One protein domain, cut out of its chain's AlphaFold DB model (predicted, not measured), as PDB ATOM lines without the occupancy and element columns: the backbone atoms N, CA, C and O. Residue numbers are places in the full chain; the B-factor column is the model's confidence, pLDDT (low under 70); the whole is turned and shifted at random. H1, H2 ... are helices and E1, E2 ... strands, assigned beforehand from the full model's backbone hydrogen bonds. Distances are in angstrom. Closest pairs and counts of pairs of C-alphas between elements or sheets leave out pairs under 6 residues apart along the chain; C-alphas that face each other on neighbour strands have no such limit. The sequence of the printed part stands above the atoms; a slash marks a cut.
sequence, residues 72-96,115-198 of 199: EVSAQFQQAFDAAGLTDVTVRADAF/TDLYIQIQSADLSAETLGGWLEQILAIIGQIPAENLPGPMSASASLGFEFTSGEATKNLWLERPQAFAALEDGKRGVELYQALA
ATOM      1  N   GLU A  72      63.072 -43.804  81.564       98.31
ATOM      2  CA  GLU A  72      62.381 -44.471  80.455       98.31
ATOM      3  C   GLU A  72      61.170 -43.663  79.971       98.31
ATOM      4  O   GLU A  72      60.965 -43.519  78.766       98.31
ATOM      5  N   VAL A  73      60.395 -43.085  80.896       98.44
ATOM      6  CA  VAL A  73      59.250 -42.219  80.561       98.44
ATOM      7  C   VAL A  73      59.738 -40.908  79.945       98.44
ATOM      8  O   VAL A  73      59.188 -40.449  78.947       98.44
ATOM      9  N   SER A  74      60.817 -40.335  80.483       98.81
ATOM     10  CA  SER A  74      61.468 -39.147  79.917       98.81
ATOM     11  C   SER A  74      61.911 -39.404  78.475       98.81
ATOM     12  O   SER A  74      61.587 -38.625  77.584       98.81
ATOM     13  N   ALA A  75      62.574 -40.537  78.221       98.56
ATOM     14  CA  ALA A  75      62.996 -40.937  76.883       98.56
ATOM     15  C   ALA A  75      61.808 -41.156  75.936       98.56
ATOM     16  O   ALA A  75      61.879 -40.764  74.773       98.56
ATOM     17  N   GLN A  76      60.703 -41.731  76.424       98.44
ATOM     18  CA  GLN A  76      59.484 -41.910  75.637       98.44
ATOM     19  C   GLN A  76      58.900 -40.567  75.172       98.44
ATOM     20  O   GLN A  76      58.592 -40.411  73.990       98.44
ATOM     21  N   PHE A  77      58.762 -39.590  76.075       98.56
ATOM     22  CA  PHE A  77      58.285 -38.259  75.694       98.56
ATOM     23  C   PHE A  77      59.288 -37.538  74.793       98.56
ATOM     24  O   PHE A  77      58.874 -36.943  73.802       98.56
ATOM     25  N   GLN A  78      60.591 -37.625  75.083       98.75
ATOM     26  CA  GLN A  78      61.618 -37.002  74.247       98.75
ATOM     27  C   GLN A  78      61.556 -37.541  72.816       98.75
ATOM     28  O   GLN A  78      61.512 -36.764  71.871       98.75
ATOM     29  N   GLN A  79      61.430 -38.861  72.648       98.38
ATOM     30  CA  GLN A  79      61.268 -39.475  71.334       98.38
ATOM     31  C   GLN A  79      60.012 -38.969  70.605       98.38
ATOM     32  O   GLN A  79      60.044 -38.787  69.388       98.38
ATOM     33  N   ALA A  80      58.909 -38.739  71.324       98.38
ATOM     34  CA  ALA A  80      57.690 -38.188  70.739       98.38
ATOM     35  C   ALA A  80      57.878 -36.728  70.279       98.38
ATOM     36  O   ALA A  80      57.414 -36.367  69.196       98.38
ATOM     37  N   PHE A  81      58.601 -35.908  71.050       98.50
ATOM     38  CA  PHE A  81      58.973 -34.544  70.653       98.50
ATOM     39  C   PHE A  81      59.904 -34.529  69.438       98.50
ATOM     40  O   PHE A  81      59.633 -33.816  68.467       98.50
ATOM     41  N   ASP A  82      60.936 -35.370  69.442       98.31
ATOM     42  CA  ASP A  82      61.889 -35.491  68.340       98.31
ATOM     43  C   ASP A  82      61.189 -35.944  67.048       98.31
ATOM     44  O   ASP A  82      61.420 -35.382  65.976       98.31
ATOM     45  N   ALA A  83      60.278 -36.919  67.141       98.00
ATOM     46  CA  ALA A  83      59.493 -37.406  66.005       98.00
ATOM     47  C   ALA A  83      58.543 -36.342  65.428       98.00
ATOM     48  O   ALA A  83      58.227 -36.381  64.238       98.00
ATOM     49  N   ALA A  84      58.115 -35.381  66.251       98.00
ATOM     50  CA  ALA A  84      57.342 -34.218  65.827       98.00
ATOM     51  C   ALA A  84      58.219 -33.062  65.300       98.00
ATOM     52  O   ALA A  84      57.686 -32.042  64.864       98.00
ATOM     53  N   GLY A  85      59.548 -33.211  65.315       98.00
ATOM     54  CA  GLY A  85      60.498 -32.193  64.866       98.00
ATOM     55  C   GLY A  85      60.759 -31.077  65.881       98.00
ATOM     56  O   GLY A  85      61.290 -30.036  65.498       98.00
ATOM     57  N   LEU A  86      60.401 -31.264  67.157       97.88
ATOM     58  CA  LEU A  86      60.615 -30.272  68.215       97.88
ATOM     59  C   LEU A  86      61.985 -30.464  68.877       97.88
ATOM     60  O   LEU A  86      62.089 -30.960  69.993       97.88
ATOM     61  N   THR A  87      63.048 -30.053  68.184       95.94
ATOM     62  CA  THR A  87      64.439 -30.222  68.652       95.94
ATOM     63  C   THR A  87      64.865 -29.236  69.741       95.94
ATOM     64  O   THR A  87      65.880 -29.450  70.394       95.94
ATOM     65  N   ASP A  88      64.105 -28.159  69.938       97.62
ATOM     66  CA  ASP A  88      64.355 -27.124  70.951       97.62
ATOM     67  C   ASP A  88      63.666 -27.432  72.296       97.62
ATOM     68  O   ASP A  88      63.524 -26.552  73.147       97.62
ATOM     69  N   VAL A  89      63.210 -28.675  72.482       98.50
ATOM     70  CA  VAL A  89      62.471 -29.135  73.661       98.50
ATOM     71  C   VAL A  89      63.232 -30.259  74.352       98.50
ATOM     72  O   VAL A  89      63.604 -31.251  73.730       98.50
ATOM     73  N   THR A  90      63.428 -30.120  75.661       98.69
ATOM     74  CA  THR A  90      63.896 -31.197  76.542       98.69
ATOM     75  C   THR A  90      62.813 -31.524  77.557       98.69
ATOM     76  O   THR A  90      62.217 -30.618  78.139       98.69
ATOM     77  N   VAL A  91      62.559 -32.809  77.795       98.69
ATOM     78  CA  VAL A  91      61.551 -33.267  78.760       98.69
ATOM     79  C   VAL A  91      62.143 -34.203  79.804       98.69
ATOM     80  O   VAL A  91      62.957 -35.077  79.508       98.69
ATOM     81  N   ARG A  92      61.687 -34.033  81.043       98.69
ATOM     82  CA  ARG A  92      61.958 -34.918  82.172       98.69
ATOM     83  C   ARG A  92      60.647 -35.306  82.842       98.69
ATOM     84  O   ARG A  92      59.778 -34.458  83.035       98.69
ATOM     85  N   ALA A  93      60.514 -36.578  83.181       98.69
ATOM     86  CA  ALA A  93      59.386 -37.124  83.913       98.69
ATOM     87  C   ALA A  93      59.834 -37.575  85.305       98.69
ATOM     88  O   ALA A  93      60.835 -38.285  85.428       98.69
ATOM     89  N   ASP A  94      59.045 -37.228  86.321       98.44
ATOM     90  CA  ASP A  94      59.303 -37.593  87.713       98.44
ATOM     91  C   ASP A  94      58.101 -38.322  88.292       98.44
ATOM     92  O   ASP A  94      56.961 -37.878  88.167       98.44
ATOM     93  N   ALA A  95      58.355 -39.400  89.020       98.50
ATOM     94  CA  ALA A  95      57.368 -39.983  89.904       98.50
ATOM     95  C   ALA A  95      57.303 -39.164  91.199       98.50
ATOM     96  O   ALA A  95      58.262 -39.152  91.971       98.50
ATOM     97  N   PHE A  96      56.164 -38.529  91.470       98.31
ATOM     98  CA  PHE A  96      55.858 -37.933  92.770       98.31
ATOM     99  C   PHE A  96      55.110 -38.941  93.643       98.31
ATOM    100  O   PHE A  96      54.150 -39.584  93.204       98.31
ATOM    101  N   THR A 115      52.838 -39.124  87.918       98.69
ATOM    102  CA  THR A 115      53.991 -38.757  87.090       98.69
ATOM    103  C   THR A 115      53.886 -37.308  86.629       98.69
ATOM    104  O   THR A 115      53.043 -37.002  85.788       98.69
ATOM    105  N   ASP A 116      54.747 -36.440  87.150       98.50
ATOM    106  CA  ASP A 116      54.856 -35.039  86.745       98.50
ATOM    107  C   ASP A 116      55.800 -34.894  85.544       98.50
ATOM    108  O   ASP A 116      56.769 -35.645  85.412       98.50
ATOM    109  N   LEU A 117      55.532 -33.920  84.669       98.69
ATOM    110  CA  LEU A 117      56.384 -33.612  83.515       98.69
ATOM    111  C   LEU A 117      56.994 -32.218  83.652       98.69
ATOM    112  O   LEU A 117      56.301 -31.259  83.979       98.69
ATOM    113  N   TYR A 118      58.278 -32.106  83.333       98.69
ATOM    114  CA  TYR A 118      59.047 -30.869  83.315       98.69
ATOM    115  C   TYR A 118      59.610 -30.684  81.909       98.69
ATOM    116  O   TYR A 118      60.395 -31.506  81.439       98.69
ATOM    117  N   ILE A 119      59.190 -29.622  81.234       98.75
ATOM    118  CA  ILE A 119      59.488 -29.344  79.837       98.75
ATOM    119  C   ILE A 119      60.271 -28.035  79.758       98.75
ATOM    120  O   ILE A 119      59.783 -26.982  80.165       98.75
ATOM    121  N   GLN A 120      61.483 -28.103  79.218       98.81
ATOM    122  CA  GLN A 120      62.342 -26.955  78.941       98.81
ATOM    123  C   GLN A 120      62.324 -26.660  77.447       98.81
ATOM    124  O   GLN A 120      62.467 -27.574  76.635       98.81
ATOM    125  N   ILE A 121      62.116 -25.396  77.086       98.75
ATOM    126  CA  ILE A 121      61.860 -24.967  75.709       98.75
ATOM    127  C   ILE A 121      62.760 -23.783  75.382       98.75
ATOM    128  O   ILE A 121      62.657 -22.719  76.001       98.75
ATOM    129  N   GLN A 122      63.601 -23.939  74.363       98.56
ATOM    130  CA  GLN A 122      64.321 -22.823  73.771       98.56
ATOM    131  C   GLN A 122      63.410 -22.130  72.752       98.56
ATOM    132  O   GLN A 122      63.084 -22.666  71.699       98.56
ATOM    133  N   SER A 123      62.975 -20.915  73.074       97.94
ATOM    134  CA  SER A 123      62.056 -20.128  72.256       97.94
ATOM    135  C   SER A 123      62.760 -18.942  71.599       97.94
ATOM    136  O   SER A 123      63.699 -18.362  72.153       97.94
ATOM    137  N   ALA A 124      62.272 -18.542  70.423       97.06
ATOM    138  CA  ALA A 124      62.744 -17.348  69.725       97.06
ATOM    139  C   ALA A 124      62.455 -16.069  70.533       97.06
ATOM    140  O   ALA A 124      63.315 -15.197  70.642       97.06
ATOM    141  N   ASP A 125      61.278 -15.992  71.154       98.25
ATOM    142  CA  ASP A 125      60.848 -14.905  72.035       98.25
ATOM    143  C   ASP A 125      59.846 -15.414  73.091       98.25
ATOM    144  O   ASP A 125      59.455 -16.584  73.091       98.25
ATOM    145  N   LEU A 126      59.447 -14.535  74.014       98.19
ATOM    146  CA  LEU A 126      58.508 -14.839  75.104       98.19
ATOM    147  C   LEU A 126      57.160 -14.108  74.946       98.19
ATOM    148  O   LEU A 126      56.490 -13.816  75.945       98.19
ATOM    149  N   SER A 127      56.775 -13.766  73.712       98.25
ATOM    150  CA  SER A 127      55.454 -13.201  73.405       98.25
ATOM    151  C   SER A 127      54.342 -14.226  73.647       98.25
ATOM    152  O   SER A 127      54.559 -15.436  73.596       98.25
ATOM    153  N   ALA A 128      53.131 -13.751  73.928       97.94
ATOM    154  CA  ALA A 128      51.999 -14.629  74.218       97.94
ATOM    155  C   ALA A 128      51.628 -15.510  73.010       97.94
ATOM    156  O   ALA A 128      51.213 -16.655  73.181       97.94
ATOM    157  N   GLU A 129      51.821 -14.998  71.797       98.12
ATOM    158  CA  GLU A 129      51.635 -15.711  70.539       98.12
ATOM    159  C   GLU A 129      52.604 -16.894  70.422       98.12
ATOM    160  O   GLU A 129      52.165 -18.026  70.204       98.12
ATOM    161  N   THR A 130      53.903 -16.651  70.626       98.19
ATOM    162  CA  THR A 130      54.942 -17.687  70.551       98.19
ATOM    163  C   THR A 130      54.748 -18.749  71.631       98.19
ATOM    164  O   THR A 130      54.755 -19.946  71.341       98.19
ATOM    165  N   LEU A 131      54.509 -18.331  72.877       98.38
ATOM    166  CA  LEU A 131      54.289 -19.254  73.993       98.38
ATOM    167  C   LEU A 131      53.017 -20.087  73.810       98.38
ATOM    168  O   LEU A 131      53.013 -21.283  74.089       98.38
ATOM    169  N   GLY A 132      51.949 -19.479  73.295       98.25
ATOM    170  CA  GLY A 132      50.713 -20.176  72.961       98.25
ATOM    171  C   GLY A 132      50.895 -21.243  71.889       98.25
ATOM    172  O   GLY A 132      50.396 -22.357  72.042       98.25
ATOM    173  N   GLY A 133      51.660 -20.933  70.838       98.12
ATOM    174  CA  GLY A 133      52.005 -21.898  69.794       98.12
ATOM    175  C   GLY A 133      52.829 -23.079  70.316       98.12
ATOM    176  O   GLY A 133      52.602 -24.214  69.894       98.12
ATOM    177  N   TRP A 134      53.752 -22.838  71.252       98.44
ATOM    178  CA  TRP A 134      54.489 -23.910  71.926       98.44
ATOM    179  C   TRP A 134      53.582 -24.787  72.786       98.44
ATOM    180  O   TRP A 134      53.625 -26.009  72.657       98.44
ATOM    181  N   LEU A 135      52.750 -24.181  73.641       98.50
ATOM    182  CA  LEU A 135      51.821 -24.916  74.504       98.50
ATOM    183  C   LEU A 135      50.896 -25.815  73.684       98.50
ATOM    184  O   LEU A 135      50.711 -26.977  74.029       98.50
ATOM    185  N   GLU A 136      50.355 -25.307  72.579       98.19
ATOM    186  CA  GLU A 136      49.467 -26.069  71.703       98.19
ATOM    187  C   GLU A 136      50.157 -27.309  71.114       98.19
ATOM    188  O   GLU A 136      49.630 -28.418  71.219       98.19
ATOM    189  N   GLN A 137      51.358 -27.146  70.551       98.31
ATOM    190  CA  GLN A 137      52.126 -28.253  69.973       98.31
ATOM    191  C   GLN A 137      52.530 -29.281  71.034       98.31
ATOM    192  O   GLN A 137      52.373 -30.485  70.834       98.31
ATOM    193  N   ILE A 138      53.021 -28.811  72.182       98.50
ATOM    194  CA  ILE A 138      53.517 -29.685  73.242       98.50
ATOM    195  C   ILE A 138      52.376 -30.469  73.888       98.50
ATOM    196  O   ILE A 138      52.489 -31.681  74.067       98.50
ATOM    197  N   LEU A 139      51.253 -29.817  74.194       98.44
ATOM    198  CA  LEU A 139      50.098 -30.495  74.777       98.44
ATOM    199  C   LEU A 139      49.481 -31.509  73.807       98.44
ATOM    200  O   LEU A 139      49.036 -32.569  74.249       98.44
ATOM    201  N   ALA A 140      49.511 -31.243  72.495       97.94
ATOM    202  CA  ALA A 140      49.088 -32.218  71.494       97.94
ATOM    203  C   ALA A 140      49.948 -33.495  71.527       97.94
ATOM    204  O   ALA A 140      49.404 -34.592  71.423       97.94
ATOM    205  N   ILE A 141      51.266 -33.371  71.719       98.31
ATOM    206  CA  ILE A 141      52.187 -34.514  71.847       98.31
ATOM    207  C   ILE A 141      51.972 -35.235  73.181       98.31
ATOM    208  O   ILE A 141      51.828 -36.456  73.202       98.31
ATOM    209  N   ILE A 142      51.860 -34.494  74.288       98.19
ATOM    210  CA  ILE A 142      51.573 -35.072  75.611       98.19
ATOM    211  C   ILE A 142      50.261 -35.871  75.587       98.19
ATOM    212  O   ILE A 142      50.168 -36.929  76.208       98.19
ATOM    213  N   GLY A 143      49.257 -35.403  74.842       97.38
ATOM    214  CA  GLY A 143      47.970 -36.079  74.670       97.38
ATOM    215  C   GLY A 143      48.046 -37.434  73.959       97.38
ATOM    216  O   GLY A 143      47.129 -38.237  74.106       97.38
ATOM    217  N   GLN A 144      49.128 -37.725  73.232       96.94
ATOM    218  CA  GLN A 144      49.326 -39.016  72.558       96.94
ATOM    219  C   GLN A 144      49.776 -40.125  73.512       96.94
ATOM    220  O   GLN A 144      49.681 -41.299  73.159       96.94
ATOM    221  N   ILE A 145      50.264 -39.767  74.705       96.31
ATOM    222  CA  ILE A 145      50.638 -40.711  75.760       96.31
ATOM    223  C   ILE A 145      49.574 -40.610  76.863       96.31
ATOM    224  O   ILE A 145      49.592 -39.658  77.660       96.31
ATOM    225  N   PRO A 146      48.627 -41.567  76.905       95.50
ATOM    226  CA  PRO A 146      47.541 -41.549  77.871       95.50
ATOM    227  C   PRO A 146      48.065 -41.573  79.307       95.50
ATOM    228  O   PRO A 146      49.053 -42.245  79.612       95.50
ATOM    229  N   ALA A 147      47.418 -40.822  80.195       96.38
ATOM    230  CA  ALA A 147      47.884 -40.664  81.570       96.38
ATOM    231  C   ALA A 147      47.819 -41.977  82.369       96.38
ATOM    232  O   ALA A 147      48.619 -42.180  83.275       96.38
ATOM    233  N   GLU A 148      46.910 -42.881  82.007       95.94
ATOM    234  CA  GLU A 148      46.778 -44.230  82.561       95.94
ATOM    235  C   GLU A 148      47.982 -45.137  82.277       95.94
ATOM    236  O   GLU A 148      48.181 -46.125  82.982       95.94
ATOM    237  N   ASN A 149      48.804 -44.789  81.284       96.56
ATOM    238  CA  ASN A 149      50.042 -45.503  80.979       96.56
ATOM    239  C   ASN A 149      51.240 -44.967  81.776       96.56
ATOM    240  O   ASN A 149      52.335 -45.520  81.671       96.56
ATOM    241  N   LEU A 150      51.060 -43.892  82.550       98.06
ATOM    242  CA  LEU A 150      52.119 -43.296  83.357       98.06
ATOM    243  C   LEU A 150      52.101 -43.849  84.792       98.06
ATOM    244  O   LEU A 150      51.024 -44.060  85.355       98.06
ATOM    245  N   PRO A 151      53.271 -44.040  85.432       98.12
ATOM    246  CA  PRO A 151      53.349 -44.491  86.816       98.12
ATOM    247  C   PRO A 151      52.530 -43.635  87.793       98.12
ATOM    248  O   PRO A 151      52.662 -42.414  87.847       98.12
ATOM    249  N   GLY A 152      51.734 -44.296  88.632       97.25
ATOM    250  CA  GLY A 152      50.943 -43.656  89.683       97.25
ATOM    251  C   GLY A 152      49.461 -43.502  89.322       97.25
ATOM    252  O   GLY A 152      49.129 -43.060  88.222       97.25
ATOM    253  N   PRO A 153      48.540 -43.827  90.248       96.56
ATOM    254  CA  PRO A 153      47.100 -43.828  89.978       96.56
ATOM    255  C   PRO A 153      46.504 -42.434  89.723       96.56
ATOM    256  O   PRO A 153      45.371 -42.336  89.267       96.56
ATOM    257  N   MET A 154      47.232 -41.357  90.034       97.19
ATOM    258  CA  MET A 154      46.770 -39.971  89.904       97.19
ATOM    259  C   MET A 154      47.427 -39.217  88.741       97.19
ATOM    260  O   MET A 154      47.312 -37.998  88.661       97.19
ATOM    261  N   SER A 155      48.078 -39.910  87.805       97.62
ATOM    262  CA  SER A 155      48.781 -39.271  86.680       97.62
ATOM    263  C   SER A 155      47.885 -38.443  85.749       97.62
ATOM    264  O   SER A 155      48.365 -37.540  85.067       97.62
ATOM    265  N   ALA A 156      46.571 -38.687  85.740       96.44
ATOM    266  CA  ALA A 156      45.612 -37.841  85.020       96.44
ATOM    267  C   ALA A 156      45.511 -36.416  85.600       96.44
ATOM    268  O   ALA A 156      45.153 -35.488  84.880       96.44
ATOM    269  N   SER A 157      45.861 -36.240  86.876       95.81
ATOM    270  CA  SER A 157      45.864 -34.964  87.601       95.81
ATOM    271  C   SER A 157      47.279 -34.434  87.856       95.81
ATOM    272  O   SER A 157      47.460 -33.561  88.699       95.81
ATOM    273  N   ALA A 158      48.285 -34.973  87.162       96.62
ATOM    274  CA  ALA A 158      49.675 -34.596  87.372       96.62
ATOM    275  C   ALA A 158      49.974 -33.141  86.983       96.62
ATOM    276  O   ALA A 158      49.252 -32.517  86.195       96.62
ATOM    277  N   SER A 159      51.083 -32.627  87.515       97.44
ATOM    278  CA  SER A 159      51.605 -31.310  87.163       97.44
ATOM    279  C   SER A 159      52.371 -31.346  85.844       97.44
ATOM    280  O   SER A 159      53.102 -32.291  85.542       97.44
ATOM    281  N   LEU A 160      52.236 -30.265  85.082       98.50
ATOM    282  CA  LEU A 160      53.023 -29.952  83.902       98.50
ATOM    283  C   LEU A 160      53.782 -28.648  84.164       98.50
ATOM    284  O   LEU A 160      53.192 -27.584  84.368       98.50
ATOM    285  N   GLY A 161      55.102 -28.746  84.166       98.44
ATOM    286  CA  GLY A 161      56.020 -27.634  84.299       98.44
ATOM    287  C   GLY A 161      56.590 -27.218  82.964       98.44
ATOM    288  O   GLY A 161      57.205 -28.038  82.295       98.44
ATOM    289  N   PHE A 162      56.449 -25.950  82.601       98.69
ATOM    290  CA  PHE A 162      57.038 -25.394  81.389       98.69
ATOM    291  C   PHE A 162      58.026 -24.297  81.757       98.69
ATOM    292  O   PHE A 162      57.663 -23.342  82.442       98.69
ATOM    293  N   GLU A 163      59.247 -24.414  81.256       98.75
ATOM    294  CA  GLU A 163      60.286 -23.396  81.334       98.75
ATOM    295  C   GLU A 163      60.629 -22.941  79.914       98.75
ATOM    296  O   GLU A 163      61.205 -23.686  79.125       98.75
ATOM    297  N   PHE A 164      60.256 -21.710  79.576       98.62
ATOM    298  CA  PHE A 164      60.556 -21.093  78.290       98.62
ATOM    299  C   PHE A 164      61.746 -20.157  78.432       98.62
ATOM    300  O   PHE A 164      61.690 -19.220  79.229       98.62
ATOM    301  N   THR A 165      62.773 -20.346  77.611       98.69
ATOM    302  CA  THR A 165      63.975 -19.507  77.611       98.69
ATOM    303  C   THR A 165      64.141 -18.813  76.263       98.69
ATOM    304  O   THR A 165      63.961 -19.428  75.217       98.69
ATOM    305  N   SER A 166      64.486 -17.525  76.267       98.38
ATOM    306  CA  SER A 166      64.857 -16.741  75.081       98.38
ATOM    307  C   SER A 166      66.016 -15.815  75.449       98.38
ATOM    308  O   SER A 166      65.857 -14.865  76.220       98.38
ATOM    309  N   GLY A 167      67.215 -16.126  74.948       97.00
ATOM    310  CA  GLY A 167      68.443 -15.479  75.415       97.00
ATOM    311  C   GLY A 167      68.638 -15.683  76.922       97.00
ATOM    312  O   GLY A 167      68.691 -16.814  77.388       97.00
ATOM    313  N   GLU A 168      68.723 -14.587  77.678       97.44
ATOM    314  CA  GLU A 168      68.864 -14.602  79.147       97.44
ATOM    315  C   GLU A 168      67.519 -14.531  79.893       97.44
ATOM    316  O   GLU A 168      67.486 -14.553  81.122       97.44
ATOM    317  N   ALA A 169      66.402 -14.396  79.171       98.31
ATOM    318  CA  ALA A 169      65.081 -14.294  79.773       98.31
ATOM    319  C   ALA A 169      64.428 -15.674  79.902       98.31
ATOM    320  O   ALA A 169      64.420 -16.451  78.946       98.31
ATOM    321  N   THR A 170      63.804 -15.923  81.053       98.19
ATOM    322  CA  THR A 170      63.069 -17.160  81.336       98.19
ATOM    323  C   THR A 170      61.648 -16.850  81.789       98.19
ATOM    324  O   THR A 170      61.410 -15.885  82.522       98.19
ATOM    325  N   LYS A 171      60.695 -17.689  81.380       98.25
ATOM    326  CA  LYS A 171      59.313 -17.661  81.848       98.25
ATOM    327  C   LYS A 171      58.855 -19.058  82.229       98.25
ATOM    328  O   LYS A 171      58.987 -19.984  81.440       98.25
ATOM    329  N   ASN A 172      58.276 -19.170  83.417       97.94
ATOM    330  CA  ASN A 172      57.791 -20.433  83.952       97.94
ATOM    331  C   ASN A 172      56.270 -20.465  83.959       97.94
ATOM    332  O   ASN A 172      55.628 -19.469  84.298       97.94
ATOM    333  N   LEU A 173      55.708 -21.621  83.625       97.62
ATOM    334  CA  LEU A 173      54.293 -21.905  83.769       97.62
ATOM    335  C   LEU A 173      54.126 -23.247  84.478       97.62
ATOM    336  O   LEU A 173      54.709 -24.248  84.066       97.62
ATOM    337  N   TRP A 174      53.336 -23.246  85.546       97.19
ATOM    338  CA  TRP A 174      52.989 -24.444  86.297       97.19
ATOM    339  C   TRP A 174      51.492 -24.663  86.182       97.19
ATOM    340  O   TRP A 174      50.720 -23.774  86.540       97.19
ATOM    341  N   LEU A 175      51.088 -25.807  85.645       96.38
ATOM    342  CA  LEU A 175      49.687 -26.089  85.360       96.38
ATOM    343  C   LEU A 175      49.354 -27.550  85.624       96.38
ATOM    344  O   LEU A 175      50.202 -28.429  85.496       96.38
ATOM    345  N   GLU A 176      48.107 -27.820  85.988       96.75
ATOM    346  CA  GLU A 176      47.630 -29.194  86.116       96.75
ATOM    347  C   GLU A 176      47.183 -29.717  84.749       96.75
ATOM    348  O   GLU A 176      46.577 -28.993  83.951       96.75
ATOM    349  N   ARG A 177      47.433 -31.002  84.479       97.38
ATOM    350  CA  ARG A 177      47.027 -31.643  83.224       97.38
ATOM    351  C   ARG A 177      45.532 -31.431  82.900       97.38
ATOM    352  O   ARG A 177      45.255 -31.012  81.778       97.38
ATOM    353  N   PRO A 178      44.567 -31.603  83.829       97.81
ATOM    354  CA  PRO A 178      43.152 -31.377  83.531       97.81
ATOM    355  C   PRO A 178      42.849 -29.950  83.071       97.81
ATOM    356  O   PRO A 178      42.071 -29.767  82.142       97.81
ATOM    357  N   GLN A 179      43.495 -28.942  83.664       97.50
ATOM    358  CA  GLN A 179      43.319 -27.545  83.267       97.50
ATOM    359  C   GLN A 179      43.811 -27.307  81.831       97.50
ATOM    360  O   GLN A 179      43.123 -26.665  81.038       97.50
ATOM    361  N   ALA A 180      44.982 -27.855  81.488       97.31
ATOM    362  CA  ALA A 180      45.572 -27.740  80.155       97.31
ATOM    363  C   ALA A 180      44.652 -28.313  79.072       97.31
ATOM    364  O   ALA A 180      44.379 -27.669  78.058       97.31
ATOM    365  N   PHE A 181      44.165 -29.535  79.301       97.81
ATOM    366  CA  PHE A 181      43.349 -30.253  78.331       97.81
ATOM    367  C   PHE A 181      41.916 -29.715  78.269       97.81
ATOM    368  O   PHE A 181      41.387 -29.603  77.168       97.81
ATOM    369  N   ALA A 182      41.336 -29.255  79.384       98.06
ATOM    370  CA  ALA A 182      40.046 -28.563  79.368       98.06
ATOM    371  C   ALA A 182      40.089 -27.295  78.498       98.06
ATOM    372  O   ALA A 182      39.197 -27.072  77.684       98.06
ATOM    373  N   ALA A 183      41.163 -26.499  78.579       98.12
ATOM    374  CA  ALA A 183      41.323 -25.335  77.704       98.12
ATOM    375  C   ALA A 183      41.386 -25.732  76.215       98.12
ATOM    376  O   ALA A 183      40.814 -25.054  75.358       98.12
ATOM    377  N   LEU A 184      42.045 -26.848  75.886       97.94
ATOM    378  CA  LEU A 184      42.074 -27.361  74.516       97.94
ATOM    379  C   LEU A 184      40.704 -27.874  74.047       97.94
ATOM    380  O   LEU A 184      40.350 -27.651  72.884       97.94
ATOM    381  N   GLU A 185      39.947 -28.537  74.917       97.75
ATOM    382  CA  GLU A 185      38.581 -29.010  74.655       97.75
ATOM    383  C   GLU A 185      37.606 -27.845  74.438       97.75
ATOM    384  O   GLU A 185      36.790 -27.893  73.517       97.75
ATOM    385  N   ASP A 186      37.785 -26.742  75.169       98.19
ATOM    386  CA  ASP A 186      37.066 -25.473  74.990       98.19
ATOM    387  C   ASP A 186      37.456 -24.720  73.701       98.19
ATOM    388  O   ASP A 186      37.000 -23.601  73.443       98.19
ATOM    389  N   GLY A 187      38.324 -25.310  72.876       98.00
ATOM    390  CA  GLY A 187      38.758 -24.752  71.600       98.00
ATOM    391  C   GLY A 187      39.789 -23.632  71.722       98.00
ATOM    392  O   GLY A 187      40.039 -22.949  70.730       98.00
ATOM    393  N   LYS A 188      40.414 -23.433  72.893       98.38
ATOM    394  CA  LYS A 188      41.483 -22.436  73.060       98.38
ATOM    395  C   LYS A 188      42.729 -22.861  72.293       98.38
ATOM    396  O   LYS A 188      43.145 -24.018  72.361       98.38
ATOM    397  N   ARG A 189      43.317 -21.929  71.543       98.25
ATOM    398  CA  ARG A 189      44.482 -22.143  70.664       98.25
ATOM    399  C   ARG A 189      45.402 -20.925  70.694       98.25
ATOM    400  O   ARG A 189      44.950 -19.834  71.051       98.25
ATOM    401  N   GLY A 190      46.671 -21.098  70.324       97.06
ATOM    402  CA  GLY A 190      47.662 -20.019  70.259       97.06
ATOM    403  C   GLY A 190      47.625 -19.072  71.466       97.06
ATOM    404  O   GLY A 190      47.661 -19.502  72.620       97.06
ATOM    405  N   VAL A 191      47.513 -17.767  71.206       98.06
ATOM    406  CA  VAL A 191      47.495 -16.729  72.252       98.06
ATOM    407  C   VAL A 191      46.360 -16.909  73.268       98.06
ATOM    408  O   VAL A 191      46.561 -16.656  74.453       98.06
ATOM    409  N   GLU A 192      45.185 -17.386  72.839       98.25
ATOM    410  CA  GLU A 192      44.048 -17.605  73.740       98.25
ATOM    411  C   GLU A 192      44.300 -18.773  74.693       98.25
ATOM    412  O   GLU A 192      43.903 -18.712  75.854       98.25
ATOM    413  N   LEU A 193      44.984 -19.823  74.222       98.44
ATOM    414  CA  LEU A 193      45.412 -20.935  75.070       98.44
ATOM    415  C   LEU A 193      46.397 -20.449  76.130       98.44
ATOM    416  O   LEU A 193      46.219 -20.729  77.312       98.44
ATOM    417  N   TYR A 194      47.399 -19.669  75.718       98.31
ATOM    418  CA  TYR A 194      48.355 -19.089  76.653       98.31
ATOM    419  C   TYR A 194      47.661 -18.200  77.694       98.31
ATOM    420  O   TYR A 194      47.919 -18.346  78.881       98.31
ATOM    421  N   GLN A 195      46.741 -17.322  77.285       97.25
ATOM    422  CA  GLN A 195      46.000 -16.448  78.206       97.25
ATOM    423  C   GLN A 195      45.057 -17.204  79.149       97.25
ATOM    424  O   GLN A 195      44.807 -16.735  80.253       97.25
ATOM    425  N   ALA A 196      44.522 -18.353  78.730       97.19
ATOM    426  CA  ALA A 196      43.673 -19.185  79.580       97.19
ATOM    427  C   ALA A 196      44.464 -19.944  80.660       97.19
ATOM    428  O   ALA A 196      43.898 -20.307  81.691       97.19
ATOM    429  N   LEU A 197      45.750 -20.211  80.412       96.31
ATOM    430  CA  LEU A 197      46.609 -21.003  81.296       96.31
ATOM    431  C   LEU A 197      47.580 -20.148  82.116       96.31
ATOM    432  O   LEU A 197      47.967 -20.557  83.207       96.31
ATOM    433  N   ALA A 198      47.982 -18.985  81.604       90.12
ATOM    434  CA  ALA A 198      48.880 -18.072  82.290       90.12
ATOM    435  C   ALA A 198      48.152 -17.306  83.412       90.12
ATOM    436  O   ALA A 198      47.061 -16.787  83.168       90.12
TER     437      ALA A 198
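What this domain is: This is residues 72 to 96 and 115 to 198 of the 199 residues of an uncharacterized protein of bacterium (UniProt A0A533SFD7). Picture a twisted sheet of four strands with helices over one face and the other face bare of named helices: H1 runs along edge strand E1, and H2 crosses slantwise over E2 and E3. Past the end of E4 the chain folds back as a helical hairpin of H3 and H4, with H4 packed crosswise on H2. The printed part has 109 residues, with four named helices and four named strands in the order H1 E1 E2 H2 E3 E4 H3 H4; the sheet's order is E1, E2, E3, E4, mixed, and the class is mixed, helices and strands. It is compact, with a radius of gyration of the C-alphas of 13.1 A, and rounded, spanning 35 by 28 by 24 A.

How they stand to each other: Start at inner strands E2, residues 115 to 122, and E3, residues 159 to 166, which are parallel; look for N 119 and O 161, 2.8 A apart. Edge strand E1, residues 89 to 96, is antiparallel to E2, with N 92 and O 118 at 2.9 A. Edge strand E4, residues 169 to 176, forms an antiparallel hairpin with E3, with N 162 and O 173 at 2.8 A. H2, residues 128 to 142, lies over E2 and E3 at a height over the sheet of 9.9 A, slantwise to the strands at 43 degrees to E2 on the local plane. E2, H2 and E3 make a strand-helix-strand unit, two parallel neighbour strands with a helix between, and its crossover is right-handed. H1, residues 72 to 83, is on the same face as H2, over E1 at a height of 7.7 A. With residues 77 to 81 alone H1 touches H2 at a steep tilt of 60 degrees, opposite ways; the closest C-alphas, of Ala 80 and Ile 141, are 6.7 A apart. H4, residues 190 to 197, touches H2 about perpendicular, at 79 degrees, with C-alphas of Gly 132 and Gly 190 closest at 4.1 A. H3, residues 177 to 185, forms a helical hairpin with H4, closest at the C-alphas of Ala 183 and Leu 193, 6.6 A. In H1, H2, H3 and H4 every O i to N i+4 pair is within hydrogen-bond range.

Where its parts are: Find C-alpha 115 at (53.991, -38.757, 87.090), where E2 begins its 23.2 A; E1 measures 22.1 A, E3 23.1 A and E4 23.8 A. H2 runs 20.5 A from C-alpha 128 at (51.999, -14.629, 74.218), H1 16.3 A, H3 12.3 A and H4 11.1 A, ending at C-alpha 197, (46.609, -21.003, 81.296).

The domain as a whole: The C-alphas farthest apart, of Pro 153 and Gly 167, are 38.4 A apart. Residues 97 to 114 are not printed; C-alphas 96 and 115 stand 6.0 A apart across this cut. The link from H2 to E3, residues 143 to 158, is long. No printed residue has a pLDDT under 70.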